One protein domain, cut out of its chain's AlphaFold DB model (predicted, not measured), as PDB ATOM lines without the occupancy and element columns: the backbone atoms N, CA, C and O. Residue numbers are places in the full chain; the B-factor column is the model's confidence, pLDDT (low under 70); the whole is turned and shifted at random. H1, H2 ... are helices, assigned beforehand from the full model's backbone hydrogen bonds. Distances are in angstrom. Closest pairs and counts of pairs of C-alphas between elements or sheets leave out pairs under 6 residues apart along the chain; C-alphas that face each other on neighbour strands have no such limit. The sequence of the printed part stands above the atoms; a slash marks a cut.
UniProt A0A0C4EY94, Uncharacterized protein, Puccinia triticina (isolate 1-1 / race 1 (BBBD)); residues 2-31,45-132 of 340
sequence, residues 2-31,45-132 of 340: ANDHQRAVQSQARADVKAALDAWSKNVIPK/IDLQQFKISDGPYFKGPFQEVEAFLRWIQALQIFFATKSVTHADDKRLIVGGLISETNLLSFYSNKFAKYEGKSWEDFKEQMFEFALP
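Overview. This is residues 2 to 31 and 45 to 132 of the 340 residues of an uncharacterized protein of Puccinia triticina (isolate 1-1 / race 1 (BBBD)) (UniProt A0A0C4EY94). One long helix, H1, runs along one side of a cluster of four shorter helices: H3 lies in the middle, H3 and H4 meet H1, and H2 and H5 lie on the side away from H1. The helices have few contacts with one another, and the unnamed stretch of residues 45 to 64 runs along the outside. The printed part has 118 residues with five named helices, H1 to H5 in order, and no named strand; its class is all helix. It is compact, with a radius of gyration of the C-alphas of 14.2 A and spans of 44 by 31 by 27 A.

Arrangement. Start with H1, residues 2 to 27, H3, residues 87 to 97, and H4, residues 101 to 111: they form an up-and-down bundle, each running against the one before it. At Val 17 and Gly 95, the closest C-alphas of H1 and H3 are 6.7 A apart; these helices touch at a tilt of 38 degrees, only just steep, with residues 17 to 21 of H1 alone. H1 touches H4 with residues 10 to 17 alone, closest at C-alphas 10 and 101, 6.4 A. H3 and H4, a helical hairpin, only just touch, with 3 pairs of C-alphas within 8 A, closest at Gly 95 and Tyr 107, 6.7 A. H2, residues 65 to 81, is close to H3 but not clearly touching, at C-alphas 79 and 90, 7.6 A. H5, residues 120 to 130, is likewise close to H4, at C-alphas 103 and 130, 6.6 A. H1 is apart from H2 and H5. In H1 to H5 every O i to N i+4 pair is within hydrogen-bond range.

Along the chain. Find C-alpha 2 at (145.272, 138.495, 146.531); H1 runs 37.4 A from there to C-alpha 27. H2 covers 24.5 A, H3 15.7 A, H4 15.1 A and H5 15.0 A, ending at C-alpha 130, (141.599, 134.062, 124.937).

Size, cuts and confidence. C-alphas 31 and 132 are the farthest apart, 45.9 A. Residues 32 to 44 are not printed, and 18.5 A separates C-alphas 31 and 45. Of the links printed whole, none is long. Mean pLDDT of the printed part is 70.7; residues 20 to 31 and 45 to 55 are among those under 70.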
ATOM      1  N   ALA A   2     145.200 138.788 147.976       54.22
ATOM      2  CA  ALA A   2     145.272 138.495 146.531       54.22
ATOM      3  C   ALA A   2     144.031 138.968 145.738       54.22
ATOM      4  O   ALA A   2     144.158 139.670 144.736       54.22
ATOM      5  N   ASN A   3     142.832 138.657 146.240       57.16
ATOM      6  CA  ASN A   3     141.559 139.030 145.611       57.16
ATOM      7  C   ASN A   3     141.337 140.563 145.587       57.16
ATOM      8  O   ASN A   3     140.771 141.111 144.645       57.16
ATOM      9  N   ASP A   4     141.849 141.278 146.592       66.38
ATOM     10  CA  ASP A   4     141.744 142.740 146.697       66.38
ATOM     11  C   ASP A   4     142.629 143.442 145.659       66.38
ATOM     12  O   ASP A   4     142.199 144.406 145.026       66.38
ATOM     13  N   HIS A   5     143.839 142.920 145.424       66.75
ATOM     14  CA  HIS A   5     144.724 143.403 144.364       66.75
ATOM     15  C   HIS A   5     144.118 143.165 142.972       66.75
ATOM     16  O   HIS A   5     144.093 144.076 142.148       66.75
ATOM     17  N   GLN A   6     143.537 141.985 142.730       60.25
ATOM     18  CA  GLN A   6     142.840 141.688 141.473       60.25
ATOM     19  C   GLN A   6     141.633 142.616 141.249       60.25
ATOM     20  O   GLN A   6     141.466 143.152 140.152       60.25
ATOM     21  N   ARG A   7     140.832 142.887 142.290       68.00
ATOM     22  CA  ARG A   7     139.727 143.859 142.233       68.00
ATOM     23  C   ARG A   7     140.218 145.293 141.984       68.00
ATOM     24  O   ARG A   7     139.572 146.027 141.237       68.00
ATOM     25  N   ALA A   8     141.365 145.686 142.542       73.12
ATOM     26  CA  ALA A   8     141.986 146.977 142.250       73.12
ATOM     27  C   ALA A   8     142.402 147.079 140.769       73.12
ATOM     28  O   ALA A   8     142.020 148.040 140.100       73.12
ATOM     29  N   VAL A   9     143.079 146.060 140.223       69.50
ATOM     30  CA  VAL A   9     143.472 145.998 138.801       69.50
ATOM     31  C   VAL A   9     142.253 146.028 137.868       69.50
ATOM     32  O   VAL A   9     142.259 146.780 136.895       69.50
ATOM     33  N   GLN A  10     141.172 145.302 138.187       65.00
ATOM     34  CA  GLN A  10     139.892 145.406 137.465       65.00
ATOM     35  C   GLN A  10     139.341 146.838 137.473       65.00
ATOM     36  O   GLN A  10     138.880 147.331 136.445       65.00
ATOM     37  N   SER A  11     139.361 147.505 138.635       70.75
ATOM     38  CA  SER A  11     138.827 148.862 138.772       70.75
ATOM     39  C   SER A  11     139.648 149.891 137.992       70.75
ATOM     40  O   SER A  11     139.057 150.746 137.336       70.75
ATOM     41  N   GLN A  12     140.980 149.746 137.967       77.00
ATOM     42  CA  GLN A  12     141.866 150.585 137.166       77.00
ATOM     43  C   GLN A  12     141.643 150.344 135.669       77.00
ATOM     44  O   GLN A  12     141.336 151.289 134.958       77.00
ATOM     45  N   ALA A  13     141.658 149.092 135.200       69.62
ATOM     46  CA  ALA A  13     141.447 148.790 133.782       69.62
ATOM     47  C   ALA A  13     140.080 149.287 133.265       69.62
ATOM     48  O   ALA A  13     139.985 149.777 132.141       69.62
ATOM     49  N   ARG A  14     139.025 149.230 134.093       69.75
ATOM     50  CA  ARG A  14     137.716 149.830 133.771       69.75
ATOM     51  C   ARG A  14     137.743 151.358 133.790       69.75
ATOM     52  O   ARG A  14     137.090 151.968 132.946       69.75
ATOM     53  N   ALA A  15     138.481 151.979 134.711       72.94
ATOM     54  CA  ALA A  15     138.689 153.424 134.717       72.94
ATOM     55  C   ALA A  15     139.469 153.887 133.475       72.94
ATOM     56  O   ALA A  15     139.085 154.886 132.878       72.94
ATOM     57  N   ASP A  16     140.478 153.132 133.036       73.38
ATOM     58  CA  ASP A  16     141.289 153.418 131.848       73.38
ATOM     59  C   ASP A  16     140.468 153.279 130.559       73.38
ATOM     60  O   ASP A  16     140.471 154.185 129.727       73.38
ATOM     61  N   VAL A  17     139.692 152.195 130.409       67.94
ATOM     62  CA  VAL A  17     138.772 152.017 129.268       67.94
ATOM     63  C   VAL A  17     137.699 153.107 129.252       67.94
ATOM     64  O   VAL A  17     137.422 153.674 128.194       67.94
ATOM     65  N   LYS A  18     137.134 153.475 130.413       73.81
ATOM     66  CA  LYS A  18     136.189 154.597 130.494       73.81
ATOM     67  C   LYS A  18     136.866 155.932 130.167       73.81
ATOM     68  O   LYS A  18     136.276 156.739 129.460       73.81
ATOM     69  N   ALA A  19     138.088 156.174 130.635       75.38
ATOM     70  CA  ALA A  19     138.830 157.398 130.346       75.38
ATOM     71  C   ALA A  19     139.189 157.505 128.856       75.38
ATOM     72  O   ALA A  19     139.074 158.589 128.289       75.38
ATOM     73  N   ALA A  20     139.542 156.392 128.207       68.50
ATOM     74  CA  ALA A  20     139.748 156.323 126.763       68.50
ATOM     75  C   ALA A  20     138.451 156.628 125.993       68.50
ATOM     76  O   ALA A  20     138.472 157.443 125.075       68.50
ATOM     77  N   LEU A  21     137.314 156.056 126.408       66.56
ATOM     78  CA  LEU A  21     135.994 156.341 125.830       66.56
ATOM     79  C   LEU A  21     135.583 157.816 126.026       66.56
ATOM     80  O   LEU A  21     135.184 158.483 125.071       66.56
ATOM     81  N   ASP A  22     135.743 158.352 127.239       69.81
ATOM     82  CA  ASP A  22     135.463 159.750 127.588       69.81
ATOM     83  C   ASP A  22     136.371 160.730 126.818       69.81
ATOM     84  O   ASP A  22     135.940 161.833 126.483       69.81
ATOM     85  N   ALA A  23     137.637 160.371 126.575       68.69
ATOM     86  CA  ALA A  23     138.598 161.186 125.832       68.69
ATOM     87  C   ALA A  23     138.354 161.120 124.318       68.69
ATOM     88  O   ALA A  23     138.379 162.152 123.649       68.69
ATOM     89  N   TRP A  24     138.046 159.937 123.783       56.06
ATOM     90  CA  TRP A  24     137.673 159.751 122.381       56.06
ATOM     91  C   TRP A  24     136.384 160.514 122.053       56.06
ATOM     92  O   TRP A  24     136.370 161.295 121.107       56.06
ATOM     93  N   SER A  25     135.350 160.412 122.900       52.97
ATOM     94  CA  SER A  25     134.104 161.184 122.755       52.97
ATOM     95  C   SER A  25     134.351 162.702 122.729       52.97
ATOM     96  O   SER A  25     133.728 163.409 121.939       52.97
ATOM     97  N   LYS A  26     135.306 163.208 123.523       61.75
ATOM     98  CA  LYS A  26     135.704 164.628 123.507       61.75
ATOM     99  C   LYS A  26     136.501 165.013 122.259       61.75
ATOM    100  O   LYS A  26     136.308 166.112 121.759       61.75
ATOM    101  N   ASN A  27     137.351 164.127 121.741       50.72
ATOM    102  CA  ASN A  27     138.149 164.374 120.534       50.72
ATOM    103  C   ASN A  27     137.347 164.222 119.225       50.72
ATOM    104  O   ASN A  27     137.761 164.755 118.198       50.72
ATOM    105  N   VAL A  28     136.199 163.534 119.249       47.56
ATOM    106  CA  VAL A  28     135.242 163.476 118.124       47.56
ATOM    107  C   VAL A  28     134.471 164.795 117.953       47.56
ATOM    108  O   VAL A  28     133.994 165.077 116.856       47.56
ATOM    109  N   ILE A  29     134.416 165.648 118.983       41.91
ATOM    110  CA  ILE A  29     133.977 167.042 118.850       41.91
ATOM    111  C   ILE A  29     135.213 167.901 118.531       41.91
ATOM    112  O   ILE A  29     135.998 168.196 119.438       41.91
ATOM    113  N   PRO A  30     135.429 168.341 117.275       39.56
ATOM    114  CA  PRO A  30     136.537 169.235 116.973       39.56
ATOM    115  C   PRO A  30     136.358 170.559 117.726       39.56
ATOM    116  O   PRO A  30     135.267 171.131 117.766       39.56
ATOM    117  N   LYS A  31     137.450 171.068 118.307       39.25
ATOM    118  CA  LYS A  31     137.493 172.359 119.010       39.25
ATOM    119  C   LYS A  31     137.341 173.515 118.009       39.25
ATOM    120  O   LYS A  31     138.328 174.123 117.605       39.25
ATOM    121  N   ILE A  45     130.547 156.281 114.436       59.44
ATOM    122  CA  ILE A  45     129.336 156.226 115.257       59.44
ATOM    123  C   ILE A  45     129.399 157.234 116.401       59.44
ATOM    124  O   ILE A  45     130.420 157.389 117.073       59.44
ATOM    125  N   ASP A  46     128.261 157.873 116.670       57.59
ATOM    126  CA  ASP A  46     128.061 158.651 117.887       57.59
ATOM    127  C   ASP A  46     127.986 157.725 119.116       57.59
ATOM    128  O   ASP A  46     126.916 157.248 119.511       57.59
ATOM    129  N   LEU A  47     129.140 157.478 119.747       59.56
ATOM    130  CA  LEU A  47     129.212 156.702 120.988       59.56
ATOM    131  C   LEU A  47     128.496 157.369 122.181       59.56
ATOM    132  O   LEU A  47     128.354 156.735 123.223       59.56
ATOM    133  N   GLN A  48     128.008 158.609 122.049       51.09
ATOM    134  CA  GLN A  48     127.201 159.280 123.071       51.09
ATOM    135  C   GLN A  48     125.723 158.841 123.030       51.09
ATOM    136  O   GLN A  48     125.065 158.826 124.070       51.09
ATOM    137  N   GLN A  49     125.224 158.404 121.867       49.28
ATOM    138  CA  GLN A  49     123.937 157.700 121.730       49.28
ATOM    139  C   GLN A  49     124.080 156.171 121.803       49.28
ATOM    140  O   GLN A  49     123.110 155.463 122.090       49.28
ATOM    141  N   PHE A  50     125.281 155.636 121.565       56.06
ATOM    142  CA  PHE A  50     125.538 154.197 121.584       56.06
ATOM    143  C   PHE A  50     125.532 153.618 123.008       56.06
ATOM    144  O   PHE A  50     126.535 153.601 123.723       56.06
ATOM    145  N   LYS A  51     124.388 153.068 123.415       58.44
ATOM    146  CA  LYS A  51     124.250 152.317 124.666       58.44
ATOM    147  C   LYS A  51     125.048 151.007 124.642       58.44
ATOM    148  O   LYS A  51     124.552 149.963 124.227       58.44
ATOM    149  N   ILE A  52     126.271 151.052 125.172       57.09
ATOM    150  CA  ILE A  52     127.107 149.862 125.428       57.09
ATOM    151  C   ILE A  52     126.402 148.888 126.402       57.09
ATOM    152  O   ILE A  52     126.634 147.686 126.329       57.09
ATOM    153  N   SER A  53     125.480 149.378 127.245       53.53
ATOM    154  CA  SER A  53     124.628 148.565 128.136       53.53
ATOM    155  C   SER A  53     123.813 147.482 127.432       53.53
ATOM    156  O   SER A  53     123.435 146.503 128.072       53.53
ATOM    157  N   ASP A  54     123.542 147.662 126.140       56.56
ATOM    158  CA  ASP A  54     122.628 146.827 125.364       56.56
ATOM    159  C   ASP A  54     123.400 145.780 124.525       56.56
ATOM    160  O   ASP A  54     122.805 145.054 123.729       56.56
ATOM    161  N   GLY A  55     124.733 145.725 124.662       62.06
ATOM    162  CA  GLY A  55     125.605 144.796 123.943       62.06
ATOM    163  C   GLY A  55     125.884 143.486 124.698       62.06
ATOM    164  O   GLY A  55     125.695 143.396 125.914       62.06
ATOM    165  N   PRO A  56     126.369 142.444 123.997       71.75
ATOM    166  CA  PRO A  56     126.674 141.155 124.608       71.75
ATOM    167  C   PRO A  56     127.924 141.253 125.493       71.75
ATOM    168  O   PRO A  56     129.043 141.413 125.006       71.75
ATOM    169  N   TYR A  57     127.745 141.129 126.809       74.50
ATOM    170  CA  TYR A  57     128.845 141.157 127.777       74.50
ATOM    171  C   TYR A  57     129.537 139.795 127.914       74.50
ATOM    172  O   TYR A  57     128.895 138.818 128.305       74.50
ATOM    173  N   PHE A  58     130.859 139.734 127.715       75.19
ATOM    174  CA  PHE A  58     131.616 138.511 128.000       75.19
ATOM    175  C   PHE A  58     131.802 138.327 129.505       75.19
ATOM    176  O   PHE A  58     132.584 139.046 130.131       75.19
ATOM    177  N   LYS A  59     131.071 137.358 130.063       68.56
ATOM    178  CA  LYS A  59     131.151 136.904 131.462       68.56
ATOM    179  C   LYS A  59     131.533 135.419 131.587       68.56
ATOM    180  O   LYS A  59     131.445 134.878 132.685       68.56
ATOM    181  N   GLY A  60     131.897 134.769 130.480       66.19
ATOM    182  CA  GLY A  60     132.398 133.396 130.505       66.19
ATOM    183  C   GLY A  60     133.791 133.335 131.145       66.19
ATOM    184  O   GLY A  60     134.529 134.325 131.064       66.19
ATOM    185  N   PRO A  61     134.156 132.217 131.793       70.50
ATOM    186  CA  PRO A  61     135.513 131.996 132.268       70.50
ATOM    187  C   PRO A  61     136.536 132.076 131.126       70.50
ATOM    188  O   PRO A  61     136.319 131.601 130.010       70.50
ATOM    189  N   PHE A  62     137.689 132.671 131.427       68.38
ATOM    190  CA  PHE A  62     138.857 132.659 130.551       68.38
ATOM    191  C   PHE A  62     139.197 131.237 130.050       68.38
ATOM    192  O   PHE A  62     139.152 130.282 130.823       68.38
ATOM    193  N   GLN A  63     139.573 131.116 128.770       71.56
ATOM    194  CA  GLN A  63     139.876 129.858 128.063       71.56
ATOM    195  C   GLN A  63     138.700 128.896 127.790       71.56
ATOM    196  O   GLN A  63     138.910 127.852 127.171       71.56
ATOM    197  N   GLU A  64     137.452 129.260 128.107       71.88
ATOM    198  CA  GLU A  64     136.276 128.519 127.629       71.88
ATOM    199  C   GLU A  64     135.985 128.814 126.147       71.88
ATOM    200  O   GLU A  64     135.441 129.860 125.778       71.88
ATOM    201  N   VAL A  65     136.348 127.857 125.285       68.81
ATOM    202  CA  VAL A  65     136.270 127.978 123.818       68.81
ATOM    203  C   VAL A  65     134.858 128.316 123.341       68.81
ATOM    204  O   VAL A  65     134.675 129.209 122.516       68.81
ATOM    205  N   GLU A  66     133.848 127.627 123.871       70.19
ATOM    206  CA  GLU A  66     132.469 127.771 123.412       70.19
ATOM    207  C   GLU A  66     131.872 129.138 123.774       70.19
ATOM    208  O   GLU A  66     131.348 129.831 122.899       70.19
ATOM    209  N   ALA A  67     131.979 129.561 125.037       73.88
ATOM    210  CA  ALA A  67     131.442 130.845 125.479       73.88
ATOM    211  C   ALA A  67     132.132 132.026 124.786       73.88
ATOM    212  O   ALA A  67     131.468 133.012 124.453       73.88
ATOM    213  N   PHE A  68     133.439 131.924 124.517       73.62
ATOM    214  CA  PHE A  68     134.161 132.934 123.748       73.62
ATOM    215  C   PHE A  68     133.672 133.001 122.293       73.62
ATOM    216  O   PHE A  68     133.350 134.087 121.812       73.62
ATOM    217  N   LEU A  69     133.532 131.863 121.600       76.38
ATOM    218  CA  LEU A  69     133.040 131.835 120.215       76.38
ATOM    219  C   LEU A  69     131.584 132.326 120.102       76.38
ATOM    220  O   LEU A  69     131.297 133.167 119.245       76.38
ATOM    221  N   ARG A  70     130.686 131.893 121.002       77.44
ATOM    222  CA  ARG A  70     129.299 132.401 121.090       77.44
ATOM    223  C   ARG A  70     129.265 133.922 121.300       77.44
ATOM    224  O   ARG A  70     128.440 134.612 120.703       77.44
ATOM    225  N   TRP A  71     130.168 134.464 122.123       82.12
ATOM    226  CA  TRP A  71     130.269 135.907 122.356       82.12
ATOM    227  C   TRP A  71     130.788 136.679 121.136       82.12
ATOM    228  O   TRP A  71     130.217 137.716 120.800       82.12
ATOM    229  N   ILE A  72     131.806 136.172 120.430       81.38
ATOM    230  CA  ILE A  72     132.300 136.797 119.190       81.38
ATOM    231  C   ILE A  72     131.200 136.833 118.116       81.38
ATOM    232  O   ILE A  72     131.021 137.870 117.474       81.38
ATOM    233  N   GLN A  73     130.404 135.768 117.969       72.06
ATOM    234  CA  GLN A  73     129.241 135.767 117.068       72.06
ATOM    235  C   GLN A  73     128.211 136.836 117.460       72.06
ATOM    236  O   GLN A  73     127.763 137.611 116.613       72.06
ATOM    237  N   ALA A  74     127.875 136.936 118.749       72.44
ATOM    238  CA  ALA A  74     126.963 137.964 119.244       72.44
ATOM    239  C   ALA A  74     127.503 139.390 119.004       72.44
ATOM    240  O   ALA A  74     126.734 140.278 118.642       72.44
ATOM    241  N   LEU A  75     128.817 139.612 119.147       79.44
ATOM    242  CA  LEU A  75     129.471 140.880 118.801       79.44
ATOM    243  C   LEU A  75     129.380 141.200 117.304       79.44
ATOM    244  O   LEU A  75     129.095 142.342 116.954       79.44
ATOM    245  N   GLN A  76     129.607 140.221 116.422       75.12
ATOM    246  CA  GLN A  76     129.496 140.414 114.970       75.12
ATOM    247  C   GLN A  76     128.069 140.816 114.572       75.12
ATOM    248  O   GLN A  76     127.891 141.798 113.851       75.12
ATOM    249  N   ILE A  77     127.057 140.127 115.110       74.31
ATOM    250  CA  ILE A  77     125.640 140.462 114.901       74.31
ATOM    251  C   ILE A  77     125.340 141.871 115.432       74.31
ATOM    252  O   ILE A  77     124.761 142.686 114.718       74.31
ATOM    253  N   PHE A  78     125.795 142.204 116.643       71.56
ATOM    254  CA  PHE A  78     125.616 143.529 117.243       71.56
ATOM    255  C   PHE A  78     126.271 144.648 116.412       71.56
ATOM    256  O   PHE A  78     125.665 145.702 116.212       71.56
ATOM    257  N   PHE A  79     127.467 144.414 115.864       74.19
ATOM    258  CA  PHE A  79     128.141 145.352 114.964       74.19
ATOM    259  C   PHE A  79     127.406 145.538 113.636       74.19
ATOM    260  O   PHE A  79     127.285 146.679 113.187       74.19
ATOM    261  N   ALA A  80     126.862 144.471 113.045       71.31
ATOM    262  CA  ALA A  80     126.028 144.568 111.848       71.31
ATOM    263  C   ALA A  80     124.726 145.344 112.130       71.31
ATOM    264  O   ALA A  80     124.428 146.321 111.446       71.31
ATOM    265  N   THR A  81     123.996 144.990 113.196       68.19
ATOM    266  CA  THR A  81     122.738 145.647 113.606       68.19
ATOM    267  C   THR A  81     122.908 147.130 113.948       68.19
ATOM    268  O   THR A  81     121.966 147.906 113.802       68.19
ATOM    269  N   LYS A  82     124.093 147.545 114.412       66.69
ATOM    270  CA  LYS A  82     124.410 148.946 114.735       66.69
ATOM    271  C   LYS A  82     125.272 149.644 113.669       66.69
ATOM    272  O   LYS A  82     125.782 150.729 113.936       66.69
ATOM    273  N   SER A  83     125.461 149.034 112.493       63.25
ATOM    274  CA  SER A  83     126.273 149.549 111.375       63.25
ATOM    275  C   SER A  83     127.684 150.033 111.765       63.25
ATOM    276  O   SER A  83     128.174 151.038 111.252       63.25
ATOM    277  N   VAL A  84     128.356 149.331 112.687       69.38
ATOM    278  CA  VAL A  84     129.723 149.670 113.116       69.38
ATOM    279  C   VAL A  84     130.701 149.287 112.004       69.38
ATOM    280  O   VAL A  84     131.064 148.120 111.870       69.38
ATOM    281  N   THR A  85     131.148 150.253 111.198       70.88
ATOM    282  CA  THR A  85     132.121 150.006 110.116       70.88
ATOM    283  C   THR A  85     133.560 150.274 110.563       70.88
ATOM    284  O   THR A  85     134.424 149.411 110.381       70.88
ATOM    285  N   HIS A  86     133.813 151.419 111.205       75.62
ATOM    286  CA  HIS A  86     135.150 151.907 111.552       75.62
ATOM    287  C   HIS A  86     135.902 151.021 112.578       75.62
ATOM    288  O   HIS A  86     135.335 150.543 113.562       75.62
ATOM    289  N   ALA A  87     137.200 150.781 112.344       73.31
ATOM    290  CA  ALA A  87     137.978 149.767 113.069       73.31
ATOM    291  C   ALA A  87     138.348 150.160 114.513       73.31
ATOM    292  O   ALA A  87     138.322 149.302 115.398       73.31
ATOM    293  N   ASP A  88     138.657 151.436 114.778       73.88
ATOM    294  CA  ASP A  88     138.914 151.901 116.150       73.88
ATOM    295  C   ASP A  88     137.648 151.817 117.020       73.88
ATOM    296  O   ASP A  88     137.728 151.428 118.183       73.88
ATOM    297  N   ASP A  89     136.481 152.102 116.434       75.56
ATOM    298  CA  ASP A  89     135.172 152.073 117.094       75.56
ATOM    299  C   ASP A  89     134.829 150.631 117.507       75.56
ATOM    300  O   ASP A  89     134.466 150.386 118.657       75.56
ATOM    301  N   LYS A  90     135.053 149.649 116.612       81.94
ATOM    302  CA  LYS A  90     134.946 148.210 116.929       81.94
ATOM    303  C   LYS A  90     135.843 147.823 118.105       81.94
ATOM    304  O   LYS A  90     135.363 147.197 119.051       81.94
ATOM    305  N   ARG A  91     137.125 148.226 118.086       80.81
ATOM    306  CA  ARG A  91     138.066 147.955 119.190       80.81
ATOM    307  C   ARG A  91     137.553 148.551 120.509       80.81
ATOM    308  O   ARG A  91     137.421 147.806 121.478       80.81
ATOM    309  N   LEU A  92     137.181 149.835 120.522       78.50
ATOM    310  CA  LEU A  92     136.646 150.537 121.698       78.50
ATOM    311  C   LEU A  92     135.387 149.878 122.280       78.50
ATOM    312  O   LEU A  92     135.317 149.666 123.493       78.50
ATOM    313  N   ILE A  93     134.410 149.523 121.438       79.81
ATOM    314  CA  ILE A  93     133.158 148.899 121.892       79.81
ATOM    315  C   ILE A  93     133.431 147.521 122.512       79.81
ATOM    316  O   ILE A  93     132.889 147.225 123.577       79.81
ATOM    317  N   VAL A  94     134.313 146.699 121.924       82.44
ATOM    318  CA  VAL A  94     134.698 145.410 122.530       82.44
ATOM    319  C   VAL A  94     135.367 145.605 123.893       82.44
ATOM    320  O   VAL A  94     135.031 144.885 124.832       82.44
ATOM    321  N   GLY A  95     136.224 146.620 124.053       80.81
ATOM    322  CA  GLY A  95     136.794 146.985 125.355       80.81
ATOM    323  C   GLY A  95     135.744 147.275 126.433       80.81
ATOM    324  O   GLY A  95     135.932 146.909 127.591       80.81
ATOM    325  N   GLY A  96     134.615 147.881 126.053       78.06
ATOM    326  CA  GLY A  96     133.478 148.138 126.943       78.06
ATOM    327  C   GLY A  96     132.587 146.923 127.237       78.06
ATOM    328  O   GLY A  96     131.827 146.960 128.205       78.06
ATOM    329  N   LEU A  97     132.671 145.854 126.435       79.88
ATOM    330  CA  LEU A  97     131.834 144.649 126.545       79.88
ATOM    331  C   LEU A  97     132.548 143.449 127.196       79.88
ATOM    332  O   LEU A  97     131.892 142.504 127.644       79.88
ATOM    333  N   ILE A  98     133.874 143.483 127.329       82.06
ATOM    334  CA  ILE A  98     134.622 142.493 128.112       82.06
ATOM    335  C   ILE A  98     134.380 142.740 129.612       82.06
ATOM    336  O   ILE A  98     134.851 143.728 130.174       82.06
ATOM    337  N   SER A  99     133.682 141.823 130.297       75.69
ATOM    338  CA  SER A  99     133.619 141.845 131.773       75.69
ATOM    339  C   SER A  99     134.747 141.042 132.427       75.69
ATOM    340  O   SER A  99     135.082 141.339 133.578       75.69
ATOM    341  N   GLU A 100     135.305 140.053 131.717       76.38
ATOM    342  CA  GLU A 100     136.299 139.098 132.226       76.38
ATOM    343  C   GLU A 100     137.705 139.702 132.397       76.38
ATOM    344  O   GLU A 100     138.205 140.461 131.568       76.38
ATOM    345  N   THR A 101     138.370 139.338 133.495       76.00
ATOM    346  CA  THR A 101     139.546 140.049 134.025       76.00
ATOM    347  C   THR A 101     140.793 139.879 133.166       76.00
ATOM    348  O   THR A 101     141.489 140.856 132.889       76.00
ATOM    349  N   ASN A 102     141.085 138.645 132.750       78.69
ATOM    350  CA  ASN A 102     142.309 138.321 132.013       78.69
ATOM    351  C   ASN A 102     142.266 138.911 130.598       78.69
ATOM    352  O   ASN A 102     143.252 139.461 130.111       78.69
ATOM    353  N   LEU A 103     141.091 138.863 129.967       79.69
ATOM    354  CA  LEU A 103     140.870 139.439 128.647       79.69
ATOM    355  C   LEU A 103     140.881 140.978 128.692       79.69
ATOM    356  O   LEU A 103     141.442 141.605 127.798       79.69
ATOM    357  N   LEU A 104     140.341 141.592 129.754       79.25
ATOM    358  CA  LEU A 104     140.371 143.047 129.945       79.25
ATOM    359  C   LEU A 104     141.788 143.574 130.235       79.25
ATOM    360  O   LEU A 104     142.172 144.624 129.723       79.25
ATOM    361  N   SER A 105     142.595 142.855 131.021       77.44
ATOM    362  CA  SER A 105     143.980 143.262 131.290       77.44
ATOM    363  C   SER A 105     144.874 143.096 130.056       77.44
ATOM    364  O   SER A 105     145.700 143.970 129.786       77.44
ATOM    365  N   PHE A 106     144.665 142.051 129.246       81.31
ATOM    366  CA  PHE A 106     145.260 141.943 127.910       81.31
ATOM    367  C   PHE A 106     144.827 143.101 127.007       81.31
ATOM    368  O   PHE A 106     145.685 143.751 126.409       81.31
ATOM    369  N   TYR A 107     143.521 143.399 126.959       81.19
ATOM    370  CA  TYR A 107     142.959 144.496 126.175       81.19
ATOM    371  C   TYR A 107     143.666 145.818 126.495       81.19
ATOM    372  O   TYR A 107     144.251 146.409 125.591       81.19
ATOM    373  N   SER A 108     143.719 146.250 127.761       77.44
ATOM    374  CA  SER A 108     144.357 147.527 128.123       77.44
ATOM    375  C   SER A 108     145.861 147.562 127.805       77.44
ATOM    376  O   SER A 108     146.367 148.581 127.340       77.44
ATOM    377  N   ASN A 109     146.581 146.445 127.974       80.56
ATOM    378  CA  ASN A 109     148.017 146.352 127.659       80.56
ATOM    379  C   ASN A 109     148.333 146.264 126.153       80.56
ATOM    380  O   ASN A 109     149.466 146.549 125.735       80.56
ATOM    381  N   LYS A 110     147.371 145.824 125.333       74.19
ATOM    382  CA  LYS A 110     147.523 145.703 123.878       74.19
ATOM    383  C   LYS A 110     146.911 146.877 123.121       74.19
ATOM    384  O   LYS A 110     147.521 147.266 122.138       74.19
ATOM    385  N   PHE A 111     145.806 147.486 123.558       70.06
ATOM    386  CA  PHE A 111     145.028 148.487 122.804       70.06
ATOM    387  C   PHE A 111     145.885 149.596 122.167       70.06
ATOM    388  O   PHE A 111     145.840 149.778 120.951       70.06
ATOM    389  N   ALA A 112     146.764 150.241 122.943       73.62
ATOM    390  CA  ALA A 112     147.679 151.288 122.460       73.62
ATOM    391  C   ALA A 112     148.703 150.819 121.395       73.62
ATOM    392  O   ALA A 112     149.376 151.631 120.772       73.62
ATOM    393  N   LYS A 113     148.838 149.506 121.166       79.19
ATOM    394  CA  LYS A 113     149.696 148.886 120.137       79.19
ATOM    395  C   LYS A 113     148.926 148.533 118.851       79.19
ATOM    396  O   LYS A 113     149.531 147.971 117.933       79.19
ATOM    397  N   TYR A 114     147.620 148.819 118.793       72.19
ATOM    398  CA  TYR A 114     146.740 148.601 117.629       72.19
ATOM    399  C   TYR A 114     145.992 149.871 117.196       72.19
ATOM    400  O   TYR A 114     145.135 149.794 116.321       72.19
ATOM    401  N   GLU A 115     146.334 151.038 117.748       67.06
ATOM    402  CA  GLU A 115     145.911 152.329 117.196       67.06
ATOM    403  C   GLU A 115     146.306 152.406 115.708       67.06
ATOM    404  O   GLU A 115     147.447 152.115 115.344       67.06
ATOM    405  N   GLY A 116     145.334 152.684 114.832       68.25
ATOM    406  CA  GLY A 116     145.525 152.679 113.376       68.25
ATOM    407  C   GLY A 116     145.703 151.308 112.694       68.25
ATOM    408  O   GLY A 116     145.895 151.279 111.481       68.25
ATOM    409  N   LYS A 117     145.630 150.172 113.410       80.06
ATOM    410  CA  LYS A 117     145.663 148.821 112.801       80.06
ATOM    411  C   LYS A 117     144.274 148.315 112.410       80.06
ATOM    412  O   LYS A 117     143.258 148.863 112.852       80.06
ATOM    413  N   SER A 118     144.225 147.243 111.615       79.38
ATOM    414  CA  SER A 118     142.959 146.623 111.222       79.38
ATOM    415  C   SER A 118     142.197 146.049 112.429       79.38
ATOM    416  O   SER A 118     142.723 145.900 113.538       79.38
ATOM    417  N   TRP A 119     140.922 145.733 112.211       78.88
ATOM    418  CA  TRP A 119     140.115 144.965 113.161       78.88
ATOM    419  C   TRP A 119     140.544 143.482 113.197       78.88
ATOM    420  O   TRP A 119     140.418 142.823 114.229       78.88
ATOM    421  N   GLU A 120     141.146 142.980 112.115       77.69
ATOM    422  CA  GLU A 120     141.425 141.557 111.915       77.69
ATOM    423  C   GLU A 120     142.697 141.120 112.656       77.69
ATOM    424  O   GLU A 120     142.642 140.161 113.428       77.69
ATOM    425  N   ASP A 121     143.786 141.901 112.557       79.38
ATOM    426  CA  ASP A 121     145.035 141.697 113.327       79.38
ATOM    427  C   ASP A 121     144.768 141.660 114.842       79.38
ATOM    428  O   ASP A 121     145.475 141.021 115.625       79.38
ATOM    429  N   PHE A 122     143.761 142.425 115.272       79.62
ATOM    430  CA  PHE A 122     143.354 142.538 116.665       79.62
ATOM    431  C   PHE A 122     142.474 141.359 117.100       79.62
ATOM    432  O   PHE A 122     142.675 140.841 118.199       79.62
ATOM    433  N   LYS A 123     141.552 140.891 116.243       80.00
ATOM    434  CA  LYS A 123     140.793 139.651 116.478       80.00
ATOM    435  C   LYS A 123     141.720 138.445 116.599       80.00
ATOM    436  O   LYS A 123     141.604 137.724 117.582       80.00
ATOM    437  N   GLU A 124     142.643 138.234 115.660       80.69
ATOM    438  CA  GLU A 124     143.547 137.073 115.692       80.69
ATOM    439  C   GLU A 124     144.345 137.024 117.002       80.69
ATOM    440  O   GLU A 124     144.353 136.014 117.704       80.69
ATOM    441  N   GLN A 125     144.920 138.160 117.395       79.56
ATOM    442  CA  GLN A 125     145.663 138.307 118.645       79.56
ATOM    443  C   GLN A 125     144.785 138.173 119.900       79.56
ATOM    444  O   GLN A 125     145.283 137.776 120.952       79.56
ATOM    445  N   MET A 126     143.486 138.474 119.812       79.44
ATOM    446  CA  MET A 126     142.531 138.195 120.885       79.44
ATOM    447  C   MET A 126     142.203 136.699 120.974       79.44
ATOM    448  O   MET A 126     142.150 136.172 122.080       79.44
ATOM    449  N   PHE A 127     142.033 136.007 119.844       78.25
ATOM    450  CA  PHE A 127     141.811 134.557 119.797       78.25
ATOM    451  C   PHE A 127     143.032 133.780 120.316       78.25
ATOM    452  O   PHE A 127     142.860 132.860 121.107       78.25
ATOM    453  N   GLU A 128     144.252 134.174 119.930       82.38
ATOM    454  CA  GLU A 128     145.511 133.578 120.417       82.38
ATOM    455  C   GLU A 128     145.640 133.654 121.949       82.38
ATOM    456  O   GLU A 128     146.163 132.736 122.575       82.38
ATOM    457  N   PHE A 129     145.150 134.735 122.566       79.06
ATOM    458  CA  PHE A 129     145.238 134.928 124.014       79.06
ATOM    459  C   PHE A 129     144.040 134.366 124.796       79.06
ATOM    460  O   PHE A 129     144.204 133.901 125.922       79.06
ATOM    461  N   ALA A 130     142.828 134.443 124.240       77.00
ATOM    462  CA  ALA A 130     141.599 134.062 124.937       77.00
ATOM    463  C   ALA A 130     141.318 132.554 124.930       77.00
ATOM    464  O   ALA A 130     140.517 132.095 125.742       77.00
ATOM    465  N   LEU A 131     141.949 131.797 124.027       80.56
ATOM    466  CA  LEU A 131     141.684 130.378 123.790       80.56
ATOM    467  C   LEU A 131     142.909 129.507 124.148       80.56
ATOM    468  O   LEU A 131     144.044 129.969 124.028       80.56
ATOM    469  N   PRO A 132     142.724 128.241 124.576       76.88
ATOM    470  CA  PRO A 132     143.822 127.283 124.730       76.88
ATOM    471  C   PRO A 132     144.599 127.086 123.422       76.88
ATOM    472  O   PRO A 132     143.997 127.079 122.355       76.88
TER     473      PRO A 132